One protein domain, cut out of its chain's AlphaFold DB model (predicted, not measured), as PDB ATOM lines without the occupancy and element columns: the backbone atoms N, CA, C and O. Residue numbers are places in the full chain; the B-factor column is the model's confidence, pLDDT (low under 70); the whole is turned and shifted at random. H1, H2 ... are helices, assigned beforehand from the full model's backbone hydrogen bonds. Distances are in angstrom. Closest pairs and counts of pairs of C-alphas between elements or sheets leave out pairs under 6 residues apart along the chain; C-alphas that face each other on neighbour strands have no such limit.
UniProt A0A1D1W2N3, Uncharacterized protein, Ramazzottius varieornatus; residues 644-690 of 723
ATOM      1  N   SER A 644      -4.507  30.839  25.404       55.44
ATOM      2  CA  SER A 644      -5.917  31.240  25.435       55.44
ATOM      3  C   SER A 644      -6.743  30.296  26.317       55.44
ATOM      4  O   SER A 644      -7.447  30.759  27.217       55.44
ATOM      5  N   GLN A 645      -6.547  28.981  26.173       61.12
ATOM      6  CA  GLN A 645      -7.177  27.960  27.008       61.12
ATOM      7  C   GLN A 645      -6.812  28.165  28.488       61.12
ATOM      8  O   GLN A 645      -7.683  28.304  29.346       61.12
ATOM      9  N   ARG A 646      -5.519  28.348  28.790       60.56
ATOM     10  CA  ARG A 646      -5.022  28.618  30.150       60.56
ATOM     11  C   ARG A 646      -5.530  29.946  30.727       60.56
ATOM     12  O   ARG A 646      -5.621  30.078  31.950       60.56
ATOM     13  N   ALA A 647      -5.876  30.931  29.896       58.22
ATOM     14  CA  ALA A 647      -6.543  32.159  30.334       58.22
ATOM     15  C   ALA A 647      -8.029  31.921  30.662       58.22
ATOM     16  O   ALA A 647      -8.497  32.373  31.713       58.22
ATOM     17  N   VAL A 648      -8.744  31.161  29.825       63.03
ATOM     18  CA  VAL A 648     -10.134  30.736  30.062       63.03
ATOM     19  C   VAL A 648     -10.245  29.909  31.342       63.03
ATOM     20  O   VAL A 648     -11.100  30.199  32.178       63.03
ATOM     21  N   ASP A 649      -9.348  28.953  31.574       68.12
ATOM     22  CA  ASP A 649      -9.397  28.102  32.767       68.12
ATOM     23  C   ASP A 649      -9.025  28.866  34.044       68.12
ATOM     24  O   ASP A 649      -9.664  28.692  35.083       68.12
ATOM     25  N   ARG A 650      -8.095  29.832  33.970       68.56
ATOM     26  CA  ARG A 650      -7.859  30.796  35.064       68.56
ATOM     27  C   ARG A 650      -9.095  31.653  35.363       68.56
ATOM     28  O   ARG A 650      -9.341  31.964  36.531       68.56
ATOM     29  N   ALA A 651      -9.876  32.037  34.350       63.62
ATOM     30  CA  ALA A 651     -11.124  32.776  34.536       63.62
ATOM     31  C   ALA A 651     -12.232  31.891  35.138       63.62
ATOM     32  O   ALA A 651     -12.866  32.295  36.114       63.62
ATOM     33  N   ARG A 652     -12.407  30.661  34.633       74.31
ATOM     34  CA  ARG A 652     -13.324  29.642  35.174       74.31
ATOM     35  C   ARG A 652     -13.013  29.323  36.637       74.31
ATOM     36  O   ARG A 652     -13.919  29.365  37.462       74.31
ATOM     37  N   TYR A 653     -11.741  29.105  36.977       74.44
ATOM     38  CA  TYR A 653     -11.293  28.869  38.352       74.44
ATOM     39  C   TYR A 653     -11.572  30.074  39.262       74.44
ATOM     40  O   TYR A 653     -12.099  29.917  40.358       74.44
ATOM     41  N   ARG A 654     -11.304  31.310  38.815       69.81
ATOM     42  CA  ARG A 654     -11.694  32.511  39.583       69.81
ATOM     43  C   ARG A 654     -13.211  32.588  39.799       69.81
ATOM     44  O   ARG A 654     -13.642  32.973  40.884       69.81
ATOM     45  N   LEU A 655     -14.015  32.198  38.810       73.44
ATOM     46  CA  LEU A 655     -15.474  32.187  38.913       73.44
ATOM     47  C   LEU A 655     -15.988  31.103  39.879       73.44
ATOM     48  O   LEU A 655     -16.863  31.398  40.693       73.44
ATOM     49  N   SER A 656     -15.452  29.877  39.831       81.44
ATOM     50  CA  SER A 656     -15.840  28.798  40.753       81.44
ATOM     51  C   SER A 656     -15.448  29.120  42.194       81.44
ATOM     52  O   SER A 656     -16.248  28.916  43.100       81.44
ATOM     53  N   GLN A 657     -14.290  29.746  42.400       77.56
ATOM     54  CA  GLN A 657     -13.854  30.240  43.706       77.56
ATOM     55  C   GLN A 657     -14.784  31.336  44.264       77.56
ATOM     56  O   GLN A 657     -15.140  31.302  45.438       77.56
ATOM     57  N   VAL A 658     -15.269  32.262  43.425       75.50
ATOM     58  CA  VAL A 658     -16.291  33.249  43.834       75.50
ATOM     59  C   VAL A 658     -17.662  32.600  44.090       75.50
ATOM     60  O   VAL A 658     -18.403  33.090  44.943       75.50
ATOM     61  N   LYS A 659     -18.014  31.501  43.405       83.94
ATOM     62  CA  LYS A 659     -19.211  30.705  43.732       83.94
ATOM     63  C   LYS A 659     -19.066  30.017  45.095       83.94
ATOM     64  O   LYS A 659     -19.934  30.218  45.934       83.94
ATOM     65  N   GLN A 660     -17.962  29.299  45.333       80.19
ATOM     66  CA  GLN A 660     -17.674  28.610  46.601       80.19
ATOM     67  C   GLN A 660     -17.683  29.566  47.798       80.19
ATOM     68  O   GLN A 660     -18.287  29.256  48.822       80.19
ATOM     69  N   TRP A 661     -17.089  30.758  47.661       81.81
ATOM     70  CA  TRP A 661     -17.199  31.787  48.696       81.81
ATOM     71  C   TRP A 661     -18.665  32.148  48.982       81.81
ATOM     72  O   TRP A 661     -19.101  32.093  50.129       81.81
ATOM     73  N   LYS A 662     -19.461  32.447  47.946       79.50
ATOM     74  CA  LYS A 662     -20.875  32.820  48.112       79.50
ATOM     75  C   LYS A 662     -21.746  31.720  48.724       79.50
ATOM     76  O   LYS A 662     -22.700  32.058  49.410       79.50
ATOM     77  N   THR A 663     -21.445  30.444  48.483       86.50
ATOM     78  CA  THR A 663     -22.179  29.318  49.088       86.50
ATOM     79  C   THR A 663     -21.726  28.999  50.512       86.50
ATOM     80  O   THR A 663     -22.492  28.410  51.261       86.50
ATOM     81  N   SER A 664     -20.516  29.404  50.914       78.44
ATOM     82  CA  SER A 664     -19.971  29.110  52.250       78.44
ATOM     83  C   SER A 664     -20.591  29.916  53.403       78.44
ATOM     84  O   SER A 664     -20.299  29.631  54.556       78.44
ATOM     85  N   ASN A 665     -21.400  30.949  53.123       85.62
ATOM     86  CA  ASN A 665     -21.889  31.954  54.091       85.62
ATOM     87  C   ASN A 665     -20.801  32.742  54.863       85.62
ATOM     88  O   ASN A 665     -21.124  33.636  55.644       85.62
ATOM     89  N   LEU A 666     -19.516  32.474  54.617       77.31
ATOM     90  CA  LEU A 666     -18.390  33.104  55.302       77.31
ATOM     91  C   LEU A 666     -18.150  34.552  54.864       77.31
ATOM     92  O   LEU A 666     -18.356  34.943  53.708       77.31
ATOM     93  N   THR A 667     -17.572  35.346  55.770       85.56
ATOM     94  CA  THR A 667     -16.961  36.624  55.381       85.56
ATOM     95  C   THR A 667     -15.818  36.371  54.388       85.56
ATOM     96  O   THR A 667     -15.144  35.344  54.459       85.56
ATOM     97  N   LEU A 668     -15.563  37.313  53.471       69.19
ATOM     98  CA  LEU A 668     -14.473  37.179  52.489       69.19
ATOM     99  C   LEU A 668     -13.113  36.941  53.170       69.19
ATOM    100  O   LEU A 668     -12.289  36.188  52.663       69.19
ATOM    101  N   THR A 669     -12.901  37.558  54.333       70.81
ATOM    102  CA  THR A 669     -11.738  37.354  55.201       70.81
ATOM    103  C   THR A 669     -11.673  35.935  55.765       70.81
ATOM    104  O   THR A 669     -10.658  35.273  55.570       70.81
ATOM    105  N   SER A 670     -12.745  35.431  56.388       73.31
ATOM    106  CA  SER A 670     -12.797  34.066  56.941       73.31
ATOM    107  C   SER A 670     -12.546  33.016  55.857       73.31
ATOM    108  O   SER A 670     -11.681  32.161  56.012       73.31
ATOM    109  N   TRP A 671     -13.208  33.153  54.704       84.25
ATOM    110  CA  TRP A 671     -13.034  32.255  53.563       84.25
ATOM    111  C   TRP A 671     -11.608  32.278  52.987       84.25
ATOM    112  O   TRP A 671     -11.087  31.240  52.583       84.25
ATOM    113  N   LEU A 672     -10.938  33.439  52.966       76.62
ATOM    114  CA  LEU A 672      -9.531  33.522  52.559       76.62
ATOM    115  C   LEU A 672      -8.590  32.827  53.558       76.62
ATOM    116  O   LEU A 672      -7.630  32.199  53.111       76.62
ATOM    117  N   PHE A 673      -8.870  32.898  54.864       80.94
ATOM    118  CA  PHE A 673      -8.107  32.184  55.895       80.94
ATOM    119  C   PHE A 673      -8.343  30.671  55.851       80.94
ATOM    120  O   PHE A 673      -7.375  29.916  55.802       80.94
ATOM    121  N   GLU A 674      -9.591  30.207  55.766       75.81
ATOM    122  CA  GLU A 674      -9.900  28.780  55.598       75.81
ATOM    123  C   GLU A 674      -9.283  28.216  54.318       75.81
ATOM    124  O   GLU A 674      -8.649  27.166  54.340       75.81
ATOM    125  N   ARG A 675      -9.351  28.955  53.204       81.56
ATOM    126  CA  ARG A 675      -8.695  28.565  51.951       81.56
ATOM    127  C   ARG A 675      -7.166  28.685  52.001       81.56
ATOM    128  O   ARG A 675      -6.485  28.126  51.138       81.56
ATOM    129  N   ALA A 676      -6.585  29.424  52.943       76.94
ATOM    130  CA  ALA A 676      -5.151  29.355  53.217       76.94
ATOM    131  C   ALA A 676      -4.831  28.066  53.988       76.94
ATOM    132  O   ALA A 676      -4.036  27.270  53.498       76.94
ATOM    133  N   ARG A 677      -5.543  27.810  55.096       82.81
ATOM    134  CA  ARG A 677      -5.404  26.612  55.937       82.81
ATOM    135  C   ARG A 677      -5.611  25.316  55.151       82.81
ATOM    136  O   ARG A 677      -4.757  24.447  55.196       82.81
ATOM    137  N   GLY A 678      -6.668  25.207  54.348       80.69
ATOM    138  CA  GLY A 678      -6.925  24.026  53.515       80.69
ATOM    139  C   GLY A 678      -5.832  23.759  52.474       80.69
ATOM    140  O   GLY A 678      -5.517  22.608  52.205       80.69
ATOM    141  N   ARG A 679      -5.181  24.802  51.937       78.62
ATOM    142  CA  ARG A 679      -4.018  24.650  51.036       78.62
ATOM    143  C   ARG A 679      -2.700  24.395  51.765       78.62
ATOM    144  O   ARG A 679      -1.731  24.024  51.112       78.62
ATOM    145  N   GLN A 680      -2.645  24.634  53.072       77.25
ATOM    146  CA  GLN A 680      -1.551  24.188  53.925       77.25
ATOM    147  C   GLN A 680      -1.737  22.699  54.249       77.25
ATOM    148  O   GLN A 680      -0.870  21.915  53.884       77.25
ATOM    149  N   VAL A 681      -2.917  22.298  54.738       79.31
ATOM    150  CA  VAL A 681      -3.266  20.891  55.010       79.31
ATOM    151  C   VAL A 681      -3.094  20.014  53.766       79.31
ATOM    152  O   VAL A 681      -2.463  18.973  53.852       79.31
ATOM    153  N   GLN A 682      -3.535  20.458  52.581       75.62
ATOM    154  CA  GLN A 682      -3.305  19.719  51.329       75.62
ATOM    155  C   GLN A 682      -1.819  19.523  50.985       75.62
ATOM    156  O   GLN A 682      -1.481  18.544  50.331       75.62
ATOM    157  N   ARG A 683      -0.926  20.432  51.398       74.06
ATOM    158  CA  ARG A 683       0.526  20.270  51.204       74.06
ATOM    159  C   ARG A 683       1.137  19.361  52.254       74.06
ATOM    160  O   ARG A 683       2.005  18.578  51.917       74.06
ATOM    161  N   GLU A 684       0.696  19.479  53.501       74.19
ATOM    162  CA  GLU A 684       1.130  18.618  54.604       74.19
ATOM    163  C   GLU A 684       0.716  17.163  54.334       74.19
ATOM    164  O   GLU A 684       1.537  16.263  54.464       74.19
ATOM    165  N   GLN A 685      -0.503  16.949  53.826       71.75
ATOM    166  CA  GLN A 685      -0.981  15.657  53.324       71.75
ATOM    167  C   GLN A 685      -0.198  15.181  52.098       71.75
ATOM    168  O   GLN A 685       0.260  14.046  52.107       71.75
ATOM    169  N   GLN A 686      -0.007  16.025  51.074       69.44
ATOM    170  CA  GLN A 686       0.726  15.615  49.870       69.44
ATOM    171  C   GLN A 686       2.178  15.226  50.186       69.44
ATOM    172  O   GLN A 686       2.648  14.204  49.707       69.44
ATOM    173  N   VAL A 687       2.858  15.982  51.053       67.31
ATOM    174  CA  VAL A 687       4.197  15.629  51.546       67.31
ATOM    175  C   VAL A 687       4.163  14.320  52.342       67.31
ATOM    176  O   VAL A 687       5.066  13.506  52.187       67.31
ATOM    177  N   ALA A 688       3.135  14.075  53.159       57.47
ATOM    178  CA  ALA A 688       3.000  12.810  53.881       57.47
ATOM    179  C   ALA A 688       2.791  11.603  52.943       57.47
ATOM    180  O   ALA A 688       3.388  10.560  53.185       57.47
ATOM    181  N   THR A 689       2.018  11.728  51.855       63.00
ATOM    182  CA  THR A 689       1.949  10.680  50.815       63.00
ATOM    183  C   THR A 689       3.267  10.540  50.055       63.00
ATOM    184  O   THR A 689       3.739   9.421  49.908       63.00
ATOM    185  N   ASP A 690       3.926  11.643  49.677       55.38
ATOM    186  CA  ASP A 690       5.220  11.613  48.974       55.38
ATOM    187  C   ASP A 690       6.324  10.894  49.797       55.38
ATOM    188  O   ASP A 690       7.263  10.355  49.214       55.38
TER     189      ASP A 690
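AT A GLANCE: This is residues 644 to 690 of the 723 residues of an uncharacterized protein of Ramazzottius varieornatus (UniProt A0A1D1W2N3). Two long helices, H2 and H1, meet near their ends in an open V, with the tight link of residues 664 to 667 at its corner. The far arms, residues 676 to 690 of H2 and 644 to 656 of H1, stand free. The printed part has 47 residues, with two named helices in the order H1, H2 and no named strand, and its class is all helix. It is loose, with a radius of gyration of the C-alphas of 13.4 A, and flat, spanning 33 by 31 by 13 A.

HOW THE PARTS SIT: H2, residues 668 to 690, is close to but not clearly touching H1, residues 644 to 663. Their closest C-alphas, those of Trp 671 and Trp 661, are 6.4 A apart. Their lines stand at a steep tilt of 64 degrees, opposite ways. Every O i to N i+4 pair is within hydrogen-bond range in H1, and 17 of 19 in H2.

IN THESE COORDINATES: H2 measures 32.5 A from C-alpha 668 at (-14.473, 37.179, 52.489) to C-alpha 690 at (5.220, 11.613, 48.974). H1 measures 28.8 A and begins with C-alpha 644 at (-5.917, 31.240, 25.435).

THE WHOLE: The two C-alphas farthest apart, those of Ser 644 and Ala 688, are 35.0 A apart. The printed part has no cut. Its mean pLDDT is 73.6, with residues 644 to 651, 654, 668 and 686 to 690 under 70.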